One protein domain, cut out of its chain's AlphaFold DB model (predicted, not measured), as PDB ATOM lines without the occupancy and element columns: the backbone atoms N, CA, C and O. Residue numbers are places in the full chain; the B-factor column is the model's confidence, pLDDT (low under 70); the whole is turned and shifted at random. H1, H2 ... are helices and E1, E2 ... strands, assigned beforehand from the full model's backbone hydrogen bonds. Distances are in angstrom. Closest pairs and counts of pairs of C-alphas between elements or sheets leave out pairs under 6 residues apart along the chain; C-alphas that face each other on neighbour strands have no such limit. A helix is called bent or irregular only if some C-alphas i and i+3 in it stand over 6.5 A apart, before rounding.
ATOM      1  N   PHE A 360     179.706 212.630 226.068       71.06
ATOM      2  CA  PHE A 360     179.936 213.092 224.716       71.06
ATOM      3  C   PHE A 360     178.585 213.456 224.145       71.06
ATOM      4  O   PHE A 360     177.724 212.589 223.965       71.06
ATOM      5  N   ASP A 361     178.401 214.745 223.908       70.44
ATOM      6  CA  ASP A 361     177.211 215.247 223.252       70.44
ATOM      7  C   ASP A 361     177.516 215.382 221.759       70.44
ATOM      8  O   ASP A 361     178.493 216.017 221.352       70.44
ATOM      9  N   LEU A 362     176.690 214.725 220.949       73.81
ATOM     10  CA  LEU A 362     176.652 214.891 219.506       73.81
ATOM     11  C   LEU A 362     175.669 216.014 219.214       73.81
ATOM     12  O   LEU A 362     174.464 215.856 219.419       73.81
ATOM     13  N   TRP A 363     176.183 217.144 218.754       77.94
ATOM     14  CA  TRP A 363     175.402 218.330 218.444       77.94
ATOM     15  C   TRP A 363     175.220 218.482 216.943       77.94
ATOM     16  O   TRP A 363     176.107 218.151 216.159       77.94
ATOM     17  N   ILE A 364     174.063 219.005 216.552       76.00
ATOM     18  CA  ILE A 364     173.705 219.244 215.155       76.00
ATOM     19  C   ILE A 364     173.506 220.744 214.956       76.00
ATOM     20  O   ILE A 364     172.708 221.370 215.660       76.00
ATOM     21  N   VAL A 365     174.207 221.317 213.981       72.88
ATOM     22  CA  VAL A 365     173.991 222.694 213.519       72.88
ATOM     23  C   VAL A 365     172.763 222.724 212.607       72.88
ATOM     24  O   VAL A 365     172.718 222.005 211.610       72.88
ATOM     25  N   ARG A 366     171.768 223.566 212.911       67.62
ATOM     26  CA  ARG A 366     170.610 223.771 212.020       67.62
ATOM     27  C   ARG A 366     170.877 224.871 210.992       67.62
ATOM     28  O   ARG A 366     171.583 225.844 211.273       67.62
ATOM     29  N   ASP A 367     170.285 224.721 209.805       53.09
ATOM     30  CA  ASP A 367     170.468 225.632 208.670       53.09
ATOM     31  C   ASP A 367     170.281 227.107 209.067       53.09
ATOM     32  O   ASP A 367     169.207 227.540 209.484       53.09
ATOM     33  N   GLY A 368     171.356 227.889 208.921       50.75
ATOM     34  CA  GLY A 368     171.372 229.339 209.144       50.75
ATOM     35  C   GLY A 368     171.618 229.814 210.584       50.75
ATOM     36  O   GLY A 368     171.620 231.023 210.806       50.75
ATOM     37  N   GLY A 369     171.841 228.921 211.554       45.19
ATOM     38  CA  GLY A 369     171.934 229.288 212.971       45.19
ATOM     39  C   GLY A 369     173.334 229.223 213.589       45.19
ATOM     40  O   GLY A 369     174.095 228.295 213.350       45.19
ATOM     41  N   ALA A 370     173.608 230.168 214.494       51.34
ATOM     42  CA  ALA A 370     174.624 230.080 215.552       51.34
ATOM     43  C   ALA A 370     174.185 229.164 216.723       51.34
ATOM     44  O   ALA A 370     174.754 229.227 217.810       51.34
ATOM     45  N   MET A 371     173.122 228.374 216.529       52.50
ATOM     46  CA  MET A 371     172.509 227.516 217.541       52.50
ATOM     47  C   MET A 371     172.619 226.058 217.105       52.50
ATOM     48  O   MET A 371     172.190 225.696 216.008       52.50
ATOM     49  N   ALA A 372     173.181 225.242 217.987       61.25
ATOM     50  CA  ALA A 372     173.220 223.800 217.851       61.25
ATOM     51  C   ALA A 372     172.203 223.162 218.803       61.25
ATOM     52  O   ALA A 372     171.922 223.705 219.871       61.25
ATOM     53  N   GLU A 373     171.669 222.004 218.426       66.81
ATOM     54  CA  GLU A 373     170.796 221.198 219.285       66.81
ATOM     55  C   GLU A 373     171.442 219.839 219.589       66.81
ATOM     56  O   GLU A 373     172.172 219.312 218.742       66.81
ATOM     57  N   PRO A 374     171.182 219.249 220.770       66.38
ATOM     58  CA  PRO A 374     171.662 217.911 221.079       66.38
ATOM     59  C   PRO A 374     170.965 216.891 220.168       66.38
ATOM     60  O   PRO A 374     169.751 216.704 220.239       66.38
ATOM     61  N   GLY A 375     171.737 216.222 219.313       66.50
ATOM     62  CA  GLY A 375     171.272 215.139 218.447       66.50
ATOM     63  C   GLY A 375     171.257 213.787 219.162       66.50
ATOM     64  O   GLY A 375     170.281 213.043 219.070       66.50
ATOM     65  N   ALA A 376     172.320 213.479 219.907       76.31
ATOM     66  CA  ALA A 376     172.420 212.292 220.754       76.31
ATOM     67  C   ALA A 376     173.458 212.498 221.868       76.31
ATOM     68  O   ALA A 376     174.320 213.369 221.779       76.31
ATOM     69  N   ARG A 377     173.387 211.673 222.915       77.56
ATOM     70  CA  ARG A 377     174.343 211.668 224.028       77.56
ATOM     71  C   ARG A 377     174.918 210.274 224.215       77.56
ATOM     72  O   ARG A 377     174.182 209.290 224.191       77.56
ATOM     73  N   MET A 378     176.221 210.205 224.448       75.69
ATOM     74  CA  MET A 378     176.958 208.979 224.740       75.69
ATOM     75  C   MET A 378     177.735 209.142 226.045       75.69
ATOM     76  O   MET A 378     178.189 210.240 226.370       75.69
ATOM     77  N   THR A 379     177.912 208.062 226.807       74.62
ATOM     78  CA  THR A 379     178.903 208.093 227.892       74.62
ATOM     79  C   THR A 379     180.312 208.109 227.293       74.62
ATOM     80  O   THR A 379     180.524 207.654 226.167       74.62
ATOM     81  N   GLY A 380     181.309 208.579 228.040       71.12
ATOM     82  CA  GLY A 380     182.697 208.538 227.582       71.12
ATOM     83  C   GLY A 380     183.227 207.132 227.348       71.12
ATOM     84  O   GLY A 380     184.055 206.934 226.463       71.12
ATOM     85  N   MET A 381     182.708 206.140 228.075       72.75
ATOM     86  CA  MET A 381     183.006 204.735 227.792       72.75
ATOM     87  C   MET A 381     182.426 204.294 226.446       72.75
ATOM     88  O   MET A 381     183.114 203.607 225.697       72.75
ATOM     89  N   ASP A 382     181.204 204.718 226.120       75.19
ATOM     90  CA  ASP A 382     180.566 204.380 224.846       75.19
ATOM     91  C   ASP A 382     181.292 205.039 223.672       75.19
ATOM     92  O   ASP A 382     181.522 204.402 222.648       75.19
ATOM     93  N   PHE A 383     181.696 206.303 223.823       79.38
ATOM     94  CA  PHE A 383     182.383 207.039 222.763       79.38
ATOM     95  C   PHE A 383     183.790 206.484 222.477       79.38
ATOM     96  O   PHE A 383     184.183 206.328 221.319       79.38
ATOM     97  N   LYS A 384     184.526 206.062 223.516       77.88
ATOM     98  CA  LYS A 384     185.813 205.355 223.364       77.88
ATOM     99  C   LYS A 384     185.701 204.042 222.573       77.88
ATOM    100  O   LYS A 384     186.707 203.553 222.076       77.88
ATOM    101  N   GLN A 385     184.501 203.476 222.440       76.44
ATOM    102  CA  GLN A 385     184.253 202.225 221.713       76.44
ATOM    103  C   GLN A 385     183.808 202.446 220.256       76.44
ATOM    104  O   GLN A 385     183.603 201.476 219.526       76.44
ATOM    105  N   VAL A 386     183.695 203.697 219.793       81.12
ATOM    106  CA  VAL A 386     183.388 204.020 218.389       81.12
ATOM    107  C   VAL A 386     184.660 203.907 217.541       81.12
ATOM    108  O   VAL A 386     185.207 204.898 217.071       81.12
ATOM    109  N   TYR A 387     185.162 202.684 217.347       83.44
ATOM    110  CA  TYR A 387     186.415 202.429 216.619       83.44
ATOM    111  C   TYR A 387     186.524 203.111 215.243       83.44
ATOM    112  O   TYR A 387     187.592 203.650 214.963       83.44
ATOM    113  N   PRO A 388     185.469 203.171 214.399       86.31
ATOM    114  CA  PRO A 388     185.557 203.875 213.119       86.31
ATOM    115  C   PRO A 388     185.907 205.363 213.260       86.31
ATOM    116  O   PRO A 388     186.621 205.896 212.422       86.31
ATOM    117  N   TYR A 389     185.463 206.031 214.329       88.38
ATOM    118  CA  TYR A 389     185.812 207.431 214.581       88.38
ATOM    119  C   TYR A 389     187.309 207.587 214.891       88.38
ATOM    120  O   TYR A 389     187.980 208.426 214.297       88.38
ATOM    121  N   TRP A 390     187.851 206.740 215.770       88.62
ATOM    122  CA  TRP A 390     189.268 206.776 216.145       88.62
ATOM    123  C   TRP A 390     190.183 206.401 214.975       88.62
ATOM    124  O   TRP A 390     191.130 207.124 214.681       88.62
ATOM    125  N   ASN A 391     189.839 205.346 214.231       88.94
ATOM    126  CA  ASN A 391     190.573 204.942 213.030       88.94
ATOM    127  C   ASN A 391     190.575 206.045 211.961       88.94
ATOM    128  O   ASN A 391     191.590 206.259 211.299       88.94
ATOM    129  N   LEU A 392     189.451 206.756 211.796       92.19
ATOM    130  CA  LEU A 392     189.354 207.888 210.878       92.19
ATOM    131  C   LEU A 392     190.326 209.008 211.269       92.19
ATOM    132  O   LEU A 392     191.037 209.507 210.399       92.19
ATOM    133  N   LEU A 393     190.403 209.365 212.556       94.06
ATOM    134  CA  LEU A 393     191.357 210.365 213.050       94.06
ATOM    135  C   LEU A 393     192.806 209.952 212.757       94.06
ATOM    136  O   LEU A 393     193.564 210.719 212.168       94.06
ATOM    137  N   GLU A 394     193.192 208.727 213.112       93.19
ATOM    138  CA  GLU A 394     194.554 208.219 212.893       93.19
ATOM    139  C   GLU A 394     194.920 208.171 211.405       93.19
ATOM    140  O   GLU A 394     196.028 208.551 211.007       93.19
ATOM    141  N   ARG A 395     193.972 207.749 210.559       92.94
ATOM    142  CA  ARG A 395     194.140 207.690 209.106       92.94
ATOM    143  C   ARG A 395     194.321 209.079 208.502       92.94
ATOM    144  O   ARG A 395     195.264 209.264 207.734       92.94
ATOM    145  N   LEU A 396     193.455 210.036 208.844       95.00
ATOM    146  CA  LEU A 396     193.535 211.410 208.335       95.00
ATOM    147  C   LEU A 396     194.802 212.123 208.828       95.00
ATOM    148  O   LEU A 396     195.454 212.825 208.054       95.00
ATOM    149  N   ALA A 397     195.209 211.884 210.078       94.94
ATOM    150  CA  ALA A 397     196.465 212.393 210.623       94.94
ATOM    151  C   ALA A 397     197.680 211.840 209.878       94.94
ATOM    152  O   ALA A 397     198.561 212.599 209.473       94.94
ATOM    153  N   SER A 398     197.692 210.532 209.616       92.56
ATOM    154  CA  SER A 398     198.766 209.873 208.869       92.56
ATOM    155  C   SER A 398     198.830 210.316 207.402       92.56
ATOM    156  O   SER A 398     199.912 210.353 206.820       92.56
ATOM    157  N   SER A 399     197.695 210.681 206.793       93.62
ATOM    158  CA  SER A 399     197.664 211.266 205.445       93.62
ATOM    159  C   SER A 399     197.943 212.771 205.414       93.62
ATOM    160  O   SER A 399     198.078 213.329 204.325       93.62
ATOM    161  N   GLY A 400     198.031 213.430 206.573       92.50
ATOM    162  CA  GLY A 400     198.224 214.875 206.683       92.50
ATOM    163  C   GLY A 400     196.998 215.706 206.281       92.50
ATOM    164  O   GLY A 400     197.154 216.871 205.920       92.50
ATOM    165  N   ASP A 401     195.792 215.131 206.326       93.50
ATOM    166  CA  ASP A 401     194.545 215.815 205.957       93.50
ATOM    167  C   ASP A 401     193.957 216.571 207.155       93.50
ATOM    168  O   ASP A 401     193.019 216.136 207.827       93.50
ATOM    169  N   VAL A 402     194.572 217.713 207.460       92.31
ATOM    170  CA  VAL A 402     194.213 218.521 208.632       92.31
ATOM    171  C   VAL A 402     192.842 219.186 208.497       92.31
ATOM    172  O   VAL A 402     192.155 219.370 209.498       92.31
ATOM    173  N   ASN A 403     192.399 219.475 207.270       90.62
ATOM    174  CA  ASN A 403     191.069 220.039 207.041       90.62
ATOM    175  C   ASN A 403     189.982 219.042 207.457       90.62
ATOM    176  O   ASN A 403     189.052 219.391 208.179       90.62
ATOM    177  N   ASP A 404     190.108 217.779 207.052       92.50
ATOM    178  CA  ASP A 404     189.117 216.774 207.429       92.50
ATOM    179  C   ASP A 404     189.191 216.422 208.924       92.50
ATOM    180  O   ASP A 404     188.152 216.215 209.554       92.50
ATOM    181  N   LEU A 405     190.383 216.464 209.530       92.69
ATOM    182  CA  LEU A 405     190.543 216.347 210.984       92.69
ATOM    183  C   LEU A 405     189.830 217.456 211.760       92.69
ATOM    184  O   LEU A 405     189.180 217.176 212.766       92.69
ATOM    185  N   GLY A 406     189.912 218.702 211.292       90.50
ATOM    186  CA  GLY A 406     189.288 219.840 211.961       90.50
ATOM    187  C   GLY A 406     187.764 219.738 212.067       90.50
ATOM    188  O   GLY A 406     187.176 220.268 213.006       90.50
ATOM    189  N   TYR A 407     187.101 219.002 211.168       88.88
ATOM    190  CA  TYR A 407     185.671 218.696 211.313       88.88
ATOM    191  C   TYR A 407     185.376 217.699 212.439       88.88
ATOM    192  O   TYR A 407     184.289 217.732 213.013       88.88
ATOM    193  N   LEU A 408     186.318 216.806 212.740       90.56
ATOM    194  CA  LEU A 408     186.131 215.707 213.683       90.56
ATOM    195  C   LEU A 408     186.547 216.073 215.102       90.56
ATOM    196  O   LEU A 408     186.002 215.499 216.046       90.56
ATOM    197  N   PHE A 409     187.499 216.994 215.260       90.00
ATOM    198  CA  PHE A 409     187.959 217.424 216.573       90.00
ATOM    199  C   PHE A 409     186.827 218.030 217.410       90.00
ATOM    200  O   PHE A 409     185.934 218.699 216.878       90.00
ATOM    201  N   PRO A 410     186.849 217.794 218.734       83.38
ATOM    202  CA  PRO A 410     185.819 218.291 219.621       83.38
ATOM    203  C   PRO A 410     185.791 219.817 219.571       83.38
ATOM    204  O   PRO A 410     186.831 220.484 219.596       83.38
ATOM    205  N   ARG A 411     184.582 220.369 219.508       78.50
ATOM    206  CA  ARG A 411     184.358 221.813 219.546       78.50
ATOM    207  C   ARG A 411     184.382 222.266 221.003       78.50
ATOM    208  O   ARG A 411     183.735 221.662 221.860       78.50
ATOM    209  N   GLY A 412     185.134 223.321 221.285       66.12
ATOM    210  CA  GLY A 412     185.334 223.835 222.639       66.12
ATOM    211  C   GLY A 412     186.182 225.101 222.632       66.12
ATOM    212  O   GLY A 412     186.884 225.377 221.663       66.12
ATOM    213  N   SER A 413     186.066 225.946 223.665       56.28
ATOM    214  CA  SER A 413     187.005 227.066 223.849       56.28
ATOM    215  C   SER A 413     188.042 226.592 224.827       56.28
ATOM    216  O   SER A 413     187.722 225.806 225.717       56.28
ATOM    217  N   MET A 414     189.238 227.160 224.730       53.66
ATOM    218  CA  MET A 414     190.249 227.021 225.772       53.66
ATOM    219  C   MET A 414     189.686 227.260 227.177       53.66
ATOM    220  O   MET A 414     190.022 226.543 228.108       53.66
ATOM    221  N   THR A 415     188.759 228.213 227.310       50.09
ATOM    222  CA  THR A 415     188.089 228.555 228.572       50.09
ATOM    223  C   THR A 415     186.947 227.614 228.979       50.09
ATOM    224  O   THR A 415     186.454 227.722 230.096       50.09
ATOM    225  N   SER A 416     186.506 226.707 228.098       50.25
ATOM    226  CA  SER A 416     185.366 225.798 228.315       50.25
ATOM    227  C   SER A 416     185.760 224.321 228.399       50.25
ATOM    228  O   SER A 416     184.865 223.480 228.484       50.25
ATOM    229  N   PHE A 417     187.054 223.966 228.367       55.59
ATOM    230  CA  PHE A 417     187.493 222.580 228.587       55.59
ATOM    231  C   PHE A 417     187.293 222.206 230.055       55.59
ATOM    232  O   PHE A 417     188.200 222.225 230.877       55.59
ATOM    233  N   SER A 418     186.051 221.889 230.402       54.84
ATOM    234  CA  SER A 418     185.581 221.857 231.781       54.84
ATOM    235  C   SER A 418     185.956 220.596 232.552       54.84
ATOM    236  O   SER A 418     185.496 220.476 233.683       54.84
ATOM    237  N   LYS A 419     186.755 219.674 231.980       66.12
ATOM    238  CA  LYS A 419     187.378 218.507 232.659       66.12
ATOM    239  C   LYS A 419     188.131 217.551 231.727       66.12
ATOM    240  O   LYS A 419     188.807 216.675 232.249       66.12
ATOM    241  N   HIS A 420     187.966 217.622 230.401       75.69
ATOM    242  CA  HIS A 420     188.545 216.645 229.464       75.69
ATOM    243  C   HIS A 420     189.077 217.301 228.185       75.69
ATOM    244  O   HIS A 420     188.503 218.282 227.711       75.69
ATOM    245  N   ILE A 421     190.131 216.712 227.622       82.62
ATOM    246  CA  ILE A 421     190.792 217.109 226.371       82.62
ATOM    247  C   ILE A 421     190.933 215.911 225.426       82.62
ATOM    248  O   ILE A 421     190.908 214.756 225.861       82.62
ATOM    249  N   MET A 422     191.083 216.187 224.127       88.94
ATOM    250  CA  MET A 422     191.498 215.187 223.141       88.94
ATOM    251  C   MET A 422     193.013 215.258 222.965       88.94
ATOM    252  O   MET A 422     193.511 216.073 222.189       88.94
ATOM    253  N   ALA A 423     193.738 214.429 223.707       91.69
ATOM    254  CA  ALA A 423     195.184 214.355 223.595       91.69
ATOM    255  C   ALA A 423     195.585 213.701 222.267       91.69
ATOM    256  O   ALA A 423     194.893 212.817 221.748       91.69
ATOM    257  N   ILE A 424     196.706 214.160 221.718       95.81
ATOM    258  CA  ILE A 424     197.304 213.626 220.497       95.81
ATOM    259  C   ILE A 424     198.721 213.148 220.812       95.81
ATOM    260  O   ILE A 424     199.483 213.823 221.492       95.81
ATOM    261  N   SER A 425     199.107 211.986 220.302       95.56
ATOM    262  CA  SER A 425     200.491 211.511 220.376       95.56
ATOM    263  C   SER A 425     200.907 210.868 219.058       95.56
ATOM    264  O   SER A 425     200.060 210.608 218.204       95.56
ATOM    265  N   ALA A 426     202.206 210.655 218.858       95.38
ATOM    266  CA  ALA A 426     202.736 210.022 217.654       95.38
ATOM    267  C   ALA A 426     204.071 209.315 217.920       95.38
ATOM    268  O   ALA A 426     204.688 209.503 218.972       95.38
ATOM    269  N   GLU A 427     204.533 208.520 216.952       92.00
ATOM    270  CA  GLU A 427     205.876 207.940 216.988       92.00
ATOM    271  C   GLU A 427     206.965 209.030 216.905       92.00
ATOM    272  O   GLU A 427     206.745 210.088 216.301       92.00
ATOM    273  N   PRO A 428     208.167 208.781 217.467       92.56
ATOM    274  CA  PRO A 428     209.301 209.693 217.332       92.56
ATOM    275  C   PRO A 428     209.578 210.067 215.869       92.56
ATOM    276  O   PRO A 428     209.575 209.208 214.985       92.56
ATOM    277  N   GLY A 429     209.841 211.350 215.613       92.31
ATOM    278  CA  GLY A 429     210.027 211.900 214.269       92.31
ATOM    279  C   GLY A 429     208.753 212.399 213.574       92.31
ATOM    280  O   GLY A 429     208.858 212.984 212.493       92.31
ATOM    281  N   ALA A 430     207.565 212.223 214.163       96.31
ATOM    282  CA  ALA A 430     206.350 212.880 213.689       96.31
ATOM    283  C   ALA A 430     206.353 214.379 214.038       96.31
ATOM    284  O   ALA A 430     206.674 214.783 215.157       96.31
ATOM    285  N   THR A 431     205.968 215.216 213.079       97.06
ATOM    286  CA  THR A 431     206.008 216.679 213.193       97.06
ATOM    287  C   THR A 431     204.640 217.305 212.967       97.06
ATOM    288  O   THR A 431     203.882 216.859 212.099       97.06
ATOM    289  N   VAL A 432     204.385 218.403 213.672       96.62
ATOM    290  CA  VAL A 432     203.223 219.275 213.498       96.62
ATOM    291  C   VAL A 432     203.671 220.631 212.956       96.62
ATOM    292  O   VAL A 432     204.728 221.134 213.329       96.62
ATOM    293  N   THR A 433     202.895 221.215 212.046       96.50
ATOM    294  CA  THR A 433     203.089 222.600 211.594       96.50
ATOM    295  C   THR A 433     202.024 223.480 212.226       96.50
ATOM    296  O   THR A 433     200.840 223.258 211.982       96.50
ATOM    297  N   ILE A 434     202.453 224.468 213.004       94.69
ATOM    298  CA  ILE A 434     201.595 225.335 213.812       94.69
ATOM    299  C   ILE A 434     201.719 226.771 213.308       94.69
ATOM    300  O   ILE A 434     202.821 227.252 213.036       94.69
ATOM    301  N   GLN A 435     200.593 227.461 213.191       92.88
ATOM    302  CA  GLN A 435     200.522 228.870 212.843       92.88
ATOM    303  C   GLN A 435     199.938 229.658 214.021       92.88
ATOM    304  O   GLN A 435     198.787 229.463 214.396       92.88
ATOM    305  N   ARG A 436     200.747 230.535 214.626       84.69
ATOM    306  CA  ARG A 436     200.316 231.395 215.749       84.69
ATOM    307  C   ARG A 436     199.805 232.753 215.262       84.69
ATOM    308  O   ARG A 436     198.814 233.263 215.772       84.69
ATOM    309  N   ASP A 437     200.440 233.276 214.212       80.19
ATOM    310  CA  ASP A 437     200.138 234.580 213.625       80.19
ATOM    311  C   ASP A 437     199.943 234.445 212.104       80.19
ATOM    312  O   ASP A 437     200.331 233.454 211.484       80.19
ATOM    313  N   SER A 438     199.417 235.476 211.441       75.00
ATOM    314  CA  SER A 438     199.114 235.439 209.998       75.00
ATOM    315  C   SER A 438     200.326 235.207 209.073       75.00
ATOM    316  O   SER A 438     200.134 234.914 207.892       75.00
ATOM    317  N   SER A 439     201.562 235.307 209.576       74.50
ATOM    318  CA  SER A 439     202.787 235.237 208.766       74.50
ATOM    319  C   SER A 439     203.816 234.181 209.181       74.50
ATOM    320  O   SER A 439     204.745 233.935 208.411       74.50
ATOM    321  N   SER A 440     203.706 233.571 210.364       85.12
ATOM    322  CA  SER A 440     204.716 232.644 210.896       85.12
ATOM    323  C   SER A 440     204.162 231.222 211.006       85.12
ATOM    324  O   SER A 440     203.107 230.988 211.590       85.12
ATOM    325  N   LYS A 441     204.887 230.262 210.420       92.19
ATOM    326  CA  LYS A 441     204.629 228.826 210.567       92.19
ATOM    327  C   LYS A 441     205.826 228.183 211.240       92.19
ATOM    328  O   LYS A 441     206.960 228.386 210.809       92.19
ATOM    329  N   GLU A 442     205.560 227.409 212.272       93.50
ATOM    330  CA  GLU A 442     206.552 226.688 213.056       93.50
ATOM    331  C   GLU A 442     206.373 225.189 212.820       93.50
ATOM    332  O   GLU A 442     205.247 224.701 212.821       93.50
ATOM    333  N   VAL A 443     207.466 224.457 212.595       95.75
ATOM    334  CA  VAL A 443     207.439 222.991 212.506       95.75
ATOM    335  C   VAL A 443     208.081 222.440 213.766       95.75
ATOM    336  O   VAL A 443     209.255 222.707 214.014       95.75
ATOM    337  N   VAL A 444     207.318 221.671 214.537       94.88
ATOM    338  CA  VAL A 444     207.733 221.134 215.838       94.88
ATOM    339  C   VAL A 444     207.573 219.618 215.837       94.88
ATOM    340  O   VAL A 444     206.649 219.087 215.224       94.88
ATOM    341  N   GLU A 445     208.475 218.902 216.504       95.94
ATOM    342  CA  GLU A 445     208.308 217.466 216.728       95.94
ATOM    343  C   GLU A 445     207.241 217.235 217.800       95.94
ATOM    344  O   GLU A 445     207.345 217.768 218.906       95.94
ATOM    345  N   LEU A 446     206.219 216.428 217.501       94.69
ATOM    346  CA  LEU A 446     205.069 216.263 218.395       94.69
ATOM    347  C   LEU A 446     205.485 215.712 219.763       94.69
ATOM    348  O   LEU A 446     204.987 216.161 220.788       94.69
ATOM    349  N   ALA A 447     206.451 214.790 219.776       92.88
ATOM    350  CA  ALA A 447     206.976 214.174 220.992       92.88
ATOM    351  C   ALA A 447     207.704 215.158 221.929       92.88
ATOM    352  O   ALA A 447     207.946 214.820 223.086       92.88
ATOM    353  N   THR A 448     208.069 216.352 221.448       93.06
ATOM    354  CA  THR A 448     208.688 217.399 222.279       93.06
ATOM    355  C   THR A 448     207.673 218.311 222.964       93.06
ATOM    356  O   THR A 448     208.052 219.065 223.857       93.06
ATOM    357  N   LEU A 449     206.396 218.254 222.570       92.75
ATOM    358  CA  LEU A 449     205.339 219.041 223.197       92.75
ATOM    359  C   LEU A 449     204.890 218.376 224.503       92.75
ATOM    360  O   LEU A 449     204.667 217.166 224.552       92.75
ATOM    361  N   THR A 450     204.711 219.170 225.558       91.62
ATOM    362  CA  THR A 450     204.192 218.685 226.844       91.62
ATOM    363  C   THR A 450     202.665 218.694 226.817       91.62
ATOM    364  O   THR A 450     202.065 219.750 226.631       91.62
ATOM    365  N   GLN A 451     202.040 217.527 227.018       88.50
ATOM    366  CA  GLN A 451     200.576 217.346 227.017       88.50
ATOM    367  C   GLN A 451     199.860 217.978 225.799       88.50
ATOM    368  O   GLN A 451     198.953 218.793 225.971       88.50
ATOM    369  N   PRO A 452     200.250 217.645 224.555       93.38
ATOM    370  CA  PRO A 452     199.606 218.212 223.381       93.38
ATOM    371  C   PRO A 452     198.174 217.683 223.218       93.38
ATOM    372  O   PRO A 452     197.923 216.475 223.268       93.38
ATOM    373  N   PHE A 453     197.234 218.586 222.953       92.50
ATOM    374  CA  PHE A 453     195.842 218.250 222.668       92.50
ATOM    375  C   PHE A 453     195.271 219.083 221.529       92.50
ATOM    376  O   PHE A 453     195.737 220.184 221.238       92.50
ATOM    377  N   VAL A 454     194.252 218.536 220.874       92.12
ATOM    378  CA  VAL A 454     193.624 219.113 219.685       92.12
ATOM    379  C   VAL A 454     192.165 219.454 219.932       92.12
ATOM    380  O   VAL A 454     191.459 218.792 220.695       92.12
ATOM    381  N   PHE A 455     191.708 220.501 219.263       88.38
ATOM    382  CA  PHE A 455     190.320 220.938 219.289       88.38
ATOM    383  C   PHE A 455     189.995 221.699 218.007       88.38
ATOM    384  O   PHE A 455     190.868 221.944 217.173       88.38
ATOM    385  N   SER A 456     188.727 222.051 217.825       86.25
ATOM    386  CA  SER A 456     188.319 222.939 216.742       86.25
ATOM    387  C   SER A 456     187.575 224.159 217.273       86.25
ATOM    388  O   SER A 456     186.865 224.086 218.283       86.25
ATOM    389  N   SER A 457     187.744 225.280 216.569       71.88
ATOM    390  CA  SER A 457     187.113 226.569 216.866       71.88
ATOM    391  C   SER A 457     185.585 226.470 216.983       71.88
ATOM    392  O   SER A 457     184.943 225.610 216.385       71.88
ATOM    393  N   HIS A 458     184.959 227.406 217.701       64.12
ATOM    394  CA  HIS A 458     183.492 227.508 217.833       64.12
ATOM    395  C   HIS A 458     182.768 227.842 216.537       64.12
ATOM    396  O   HIS A 458     181.545 227.731 216.467       64.12
ATOM    397  N   VAL A 459     183.492 228.306 215.519       66.00
ATOM    398  CA  VAL A 459     182.886 228.701 214.249       66.00
ATOM    399  C   VAL A 459     182.467 227.446 213.481       66.00
ATOM    400  O   VAL A 459     183.263 226.798 212.807       66.00
ATOM    401  N   PHE A 460     181.177 227.121 213.578       60.91
ATOM    402  CA  PHE A 460     180.567 225.851 213.162       60.91
ATOM    403  C   PHE A 460     180.837 225.380 211.724       60.91
ATOM    404  O   PHE A 460     180.715 224.192 211.449       60.91
ATOM    405  N   LYS A 461     181.154 226.285 210.789       61.97
ATOM    406  CA  LYS A 461     181.334 225.948 209.364       61.97
ATOM    407  C   LYS A 461     182.790 225.828 208.927       61.97
ATOM    408  O   LYS A 461     183.036 225.439 207.787       61.97
ATOM    409  N   GLU A 462     183.737 226.150 209.800       71.00
ATOM    410  CA  GLU A 462     185.154 226.147 209.453       71.00
ATOM    411  C   GLU A 462     185.858 224.939 210.090       71.00
ATOM    412  O   GLU A 462     185.678 224.676 211.286       71.00
ATOM    413  N   PRO A 463     186.658 224.186 209.315       74.06
ATOM    414  CA  PRO A 463     187.457 223.072 209.814       74.06
ATOM    415  C   PRO A 463     188.747 223.538 210.499       74.06
ATOM    416  O   PRO A 463     189.764 222.858 210.422       74.06
ATOM    417  N   ALA A 464     188.752 224.717 211.123       84.31
ATOM    418  CA  ALA A 464     189.948 225.230 211.774       84.31
ATOM    419  C   ALA A 464     190.327 224.290 212.927       84.31
ATOM    420  O   ALA A 464     189.628 224.220 213.945       84.31
ATOM    421  N   ALA A 465     191.387 223.515 212.713       90.75
ATOM    422  CA  ALA A 465     191.986 222.651 213.709       90.75
ATOM    423  C   ALA A 465     192.985 223.473 214.519       90.75
ATOM    424  O   ALA A 465     193.804 224.197 213.960       90.75
ATOM    425  N   GLU A 466     192.940 223.337 215.831       91.56
ATOM    426  CA  GLU A 466     193.876 223.973 216.747       91.56
ATOM    427  C   GLU A 466     194.595 222.898 217.553       91.56
ATOM    428  O   GLU A 466     194.053 221.824 217.833       91.56
ATOM    429  N   ILE A 467     195.838 223.196 217.914       92.94
ATOM    430  CA  ILE A 467     196.632 222.388 218.831       92.94
ATOM    431  C   ILE A 467     197.103 223.272 219.977       92.94
ATOM    432  O   ILE A 467     197.521 224.413 219.769       92.94
ATOM    433  N   ALA A 468     197.039 222.727 221.182       91.38
ATOM    434  CA  ALA A 468     197.499 223.360 222.400       91.38
ATOM    435  C   ALA A 468     198.426 222.439 223.178       91.38
ATOM    436  O   ALA A 468     198.337 221.220 223.061       91.38
ATOM    437  N   TRP A 469     199.335 223.031 223.941       92.19
ATOM    438  CA  TRP A 469     200.319 222.322 224.748       92.19
ATOM    439  C   TRP A 469     200.826 223.228 225.869       92.19
ATOM    440  O   TRP A 469     200.684 224.454 225.815       92.19
ATOM    441  N   THR A 470     201.455 222.624 226.866       90.19
ATOM    442  CA  THR A 470     202.102 223.345 227.962       90.19
ATOM    443  C   THR A 470     203.547 223.661 227.579       90.19
ATOM    444  O   THR A 470     204.304 222.765 227.193       90.19
ATOM    445  N   ASP A 471     203.937 224.933 227.640       87.00
ATOM    446  CA  ASP A 471     205.314 225.352 227.365       87.00
ATOM    447  C   ASP A 471     206.272 225.064 228.540       87.00
ATOM    448  O   ASP A 471     205.893 224.523 229.580       87.00
ATOM    449  N   GLU A 472     207.550 225.414 228.375       86.31
ATOM    450  CA  GLU A 472     208.582 225.212 229.404       86.31
ATOM    451  C   GLU A 472     208.318 226.010 230.692       86.31
ATOM    452  O   GLU A 472     208.864 225.687 231.748       86.31
ATOM    453  N   GLN A 473     207.501 227.061 230.613       86.69
ATOM    454  CA  GLN A 473     207.113 227.912 231.732       86.69
ATOM    455  C   GLN A 473     205.841 227.409 232.427       86.69
ATOM    456  O   GLN A 473     205.399 228.031 233.392       86.69
ATOM    457  N   GLY A 474     205.255 226.300 231.967       83.12
ATOM    458  CA  GLY A 474     203.988 225.788 232.484       83.12
ATOM    459  C   GLY A 474     202.765 226.545 231.959       83.12
ATOM    460  O   GLY A 474     201.670 226.354 232.478       83.12
ATOM    461  N   THR A 475     202.929 227.410 230.955       85.81
ATOM    462  CA  THR A 475     201.838 228.205 230.383       85.81
ATOM    463  C   THR A 475     201.201 227.461 229.215       85.81
ATOM    464  O   THR A 475     201.883 226.930 228.334       85.81
ATOM    465  N   LEU A 476     199.869 227.439 229.188       86.19
ATOM    466  CA  LEU A 476     199.122 226.870 228.075       86.19
ATOM    467  C   LEU A 476     199.275 227.756 226.831       86.19
ATOM    468  O   LEU A 476     198.829 228.902 226.804       86.19
ATOM    469  N   THR A 477     199.873 227.199 225.782       88.12
ATOM    470  CA  THR A 477     200.056 227.840 224.476       88.12
ATOM    471  C   THR A 477     199.228 227.113 223.416       88.12
ATOM    472  O   THR A 477     198.943 225.926 223.558       88.12
ATOM    473  N   HIS A 478     198.830 227.813 222.348       90.19
ATOM    474  CA  HIS A 478     198.136 227.217 221.205       90.19
ATOM    475  C   HIS A 478     198.428 227.915 219.881       90.19
ATOM    476  O   HIS A 478     199.004 229.004 219.840       90.19
ATOM    477  N   GLY A 479     198.010 227.267 218.798       90.56
ATOM    478  CA  GLY A 479     197.962 227.843 217.464       90.56
ATOM    479  C   GLY A 479     197.145 226.983 216.507       90.56
ATOM    480  O   GLY A 479     196.745 225.861 216.827       90.56
ATOM    481  N   GLU A 480     196.925 227.511 215.308       92.75
ATOM    482  CA  GLU A 480     196.249 226.801 214.229       92.75
ATOM    483  C   GLU A 480     197.135 225.649 213.740       92.75
ATOM    484  O   GLU A 480     198.311 225.831 213.406       92.75
ATOM    485  N   LEU A 481     196.576 224.442 213.701       94.00
ATOM    486  CA  LEU A 481     197.227 223.268 213.150       94.00
ATOM    487  C   LEU A 481     197.080 223.306 211.625       94.00
ATOM    488  O   LEU A 481     195.976 223.261 211.098       94.00
ATOM    489  N   ILE A 482     198.205 223.360 210.915       94.25
ATOM    490  CA  ILE A 482     198.237 223.502 209.451       94.25
ATOM    491  C   ILE A 482     198.603 222.191 208.754       94.25
ATOM    492  O   ILE A 482     198.138 221.919 207.650       94.25
ATOM    493  N   ALA A 483     199.484 221.392 209.359       94.50
ATOM    494  CA  ALA A 483     199.920 220.126 208.779       94.50
ATOM    495  C   ALA A 483     200.370 219.133 209.853       94.50
ATOM    496  O   ALA A 483     200.986 219.514 210.850       94.50
ATOM    497  N   LEU A 484     200.133 217.850 209.582       95.88
ATOM    498  CA  LEU A 484     200.701 216.709 210.295       95.88
ATOM    499  C   LEU A 484     201.561 215.910 209.314       95.88
ATOM    500  O   LEU A 484     201.177 215.712 208.161       95.88
ATOM    501  N   LYS A 485     202.742 215.469 209.749       96.00
ATOM    502  CA  LYS A 485     203.640 214.639 208.939       96.00
ATOM    503  C   LYS A 485     204.315 213.595 209.815       96.00
ATOM    504  O   LYS A 485     204.870 213.944 210.848       96.00
ATOM    505  N   GLY A 486     204.323 212.340 209.379       93.31
ATOM    506  CA  GLY A 486     204.909 211.229 210.131       93.31
ATOM    507  C   GLY A 486     203.982 210.020 210.156       93.31
ATOM    508  O   GLY A 486     203.111 209.893 209.297       93.31
ATOM    509  N   SER A 487     204.185 209.140 211.133       92.12
ATOM    510  CA  SER A 487     203.391 207.929 211.352       92.12
ATOM    511  C   SER A 487     203.050 207.744 212.829       92.12
ATOM    512  O   SER A 487     203.551 208.459 213.698       92.12
ATOM    513  N   GLY A 488     202.169 206.778 213.095       91.00
ATOM    514  CA  GLY A 488     201.854 206.341 214.451       91.00
ATOM    515  C   GLY A 488     201.074 207.361 215.274       91.00
ATOM    516  O   GLY A 488     201.148 207.316 216.498       91.00
ATOM    517  N   PHE A 489     200.357 208.280 214.621       95.25
ATOM    518  CA  PHE A 489     199.440 209.186 215.307       95.25
ATOM    519  C   PHE A 489     198.371 208.387 216.052       95.25
ATOM    520  O   PHE A 489     197.808 207.449 215.493       95.25
ATOM    521  N   SER A 490     198.079 208.785 217.285       94.62
ATOM    522  CA  SER A 490     196.995 208.233 218.092       94.62
ATOM    523  C   SER A 490     196.318 209.331 218.905       94.62
ATOM    524  O   SER A 490     196.924 210.361 219.217       94.62
ATOM    525  N   PHE A 491     195.048 209.103 219.233       93.38
ATOM    526  CA  PHE A 491     194.199 210.064 219.927       93.38
ATOM    527  C   PHE A 491     193.563 209.418 221.154       93.38
ATOM    528  O   PHE A 491     193.132 208.264 221.116       93.38
ATOM    529  N   SER A 492     193.473 210.168 222.245       89.44
ATOM    530  CA  SER A 492     192.869 209.711 223.497       89.44
ATOM    531  C   SER A 492     192.031 210.820 224.127       89.44
ATOM    532  O   SER A 492     192.143 211.995 223.790       89.44
ATOM    533  N   ILE A 493     191.147 210.431 225.048       84.69
ATOM    534  CA  ILE A 493     190.436 211.379 225.913       84.69
ATOM    535  C   ILE A 493     191.041 211.288 227.295       84.69
ATOM    536  O   ILE A 493     190.957 210.226 227.934       84.69
ATOM    537  N   GLU A 494     191.560 212.418 227.748       82.12
ATOM    538  CA  GLU A 494     192.266 212.559 229.014       82.12
ATOM    539  C   GLU A 494     191.568 213.600 229.889       82.12
ATOM    540  O   GLU A 494     191.005 214.566 229.359       82.12
ATOM    541  N   PRO A 495     191.520 213.391 231.216       76.25
ATOM    542  CA  PRO A 495     191.079 214.431 232.125       76.25
ATOM    543  C   PRO A 495     192.087 215.587 232.125       76.25
ATOM    544  O   PRO A 495     193.285 215.374 231.969       76.25
ATOM    545  N   VAL A 496     191.600 216.808 232.323       71.19
ATOM    546  CA  VAL A 496     192.448 217.967 232.612       71.19
ATOM    547  C   VAL A 496     192.799 217.902 234.094       71.19
ATOM    548  O   VAL A 496     191.894 217.870 234.932       71.19
TER     549      VAL A 496
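AT A GLANCE: This is residues 360 to 496 of the 504 residues of an uncharacterized protein of Rhizobium leguminosarum bv. trifolii WSM597 (UniProt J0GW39). One strongly twisted sheet of seven strands, sharply bent at E8, makes the body; the helical hairpin of H2 and H3 packs on one face of it. A separate two-stranded hairpin, E1 and E2, lies off to one side of this body, and H1 lies in the connection from it to H2. The printed part has 137 residues, with named elements in the order E1 E2 H1 H2 H3 E3 E4 E5 E6 E7 E8 E9. The larger sheet, E5 E4 E8 E7 E6 E3 E9, is antiparallel throughout, and the class is mixed, helices and strands. The whole is compact, with a radius of gyration of the C-alphas of 14.9 A and spans of 38 by 33 by 29 A.

HOW THE PARTS SIT: E1, residues 360 to 365, and E2, residues 372 to 379, form an antiparallel hairpin, with N 360 and O 378 within hydrogen-bond range at 2.8 A. H1, residues 380 to 383, is not on the larger sheet. H2, residues 387 to 399, touches H3, residues 402 to 408, with its residues 393 to 397 alone; they form a helical hairpin, opposite ways at a shallow tilt of 15 degrees, and the closest C-alphas, of Leu 396 and Leu 405, are 6.4 A apart. The larger sheet has E3, residues 420 to 425, E4, residues 431 to 437, E5, residues 440 to 445, E6, residues 450 to 456, E7, residues 465 to 470, E8, residues 476 to 485, and E9, residues 490 to 495. Its edge strands are E5 and E9. Within hydrogen-bond range are N 432 and O 444 of E4 and E5, 2.8 A, N 433 and O 483 of E4 and E8, 2.8 A, N 469 and O 477 of E7 and E8, 2.9 A, N 455 and O 466 of E6 and E7, 3.0 A, N 454 and O 422 of E6 and E3, 2.9 A, and N 423 and O 492 of E3 and E9, 2.9 A. E6, E7 and E8 form a meander, each strand the antiparallel neighbour of the one before. E8 bends by 83 degrees at residue 482, and its pairing is staggered, with E7 over residues 476 to 480 and with E4 over residues 480 to 485. H2 and H3 are on the same face, at heights over the sheet of 8.3 A and 7.6 A. H2 lies over E9, slantwise to the strands at 41 degrees on the local plane, and the closest C-alphas, of Glu 394 and Ser 490, are 5.7 A apart. H3 is only just over E8, on which 3 of its 7 C-alphas fall, and runs along the strands, at 21 degrees to E8 on the local plane; the closest C-alphas, of Val 402 and Ala 483, are 5.9 A apart. In H2 every O i to N i+4 pair is within hydrogen-bond range; in H3 1 of 3 is, beside 4 of 4 O i to N i+3 pairs, and H1 is too short for an i to i+4 pair.

IN THESE COORDINATES: E1 begins at C-alpha 360 (179.936, 213.092, 224.716). E2, 19.5 A long, bends by 61 degrees at residue 375. H2 measures 18.2 A, E6 19.3 A and E8 23.2 A. E9 ends at C-alpha 495 (191.079, 214.431, 232.125).

THE WHOLE: The farthest C-alphas, of Gly 368 and Pro 428, are 43.5 A apart. The printed part has no cut, and the link from H3 to E3, 11 residues, is long. The mean pLDDT of the printed part is 82.8; residues 366 to 375, 412 to 419 and 458 to 461 are under 70.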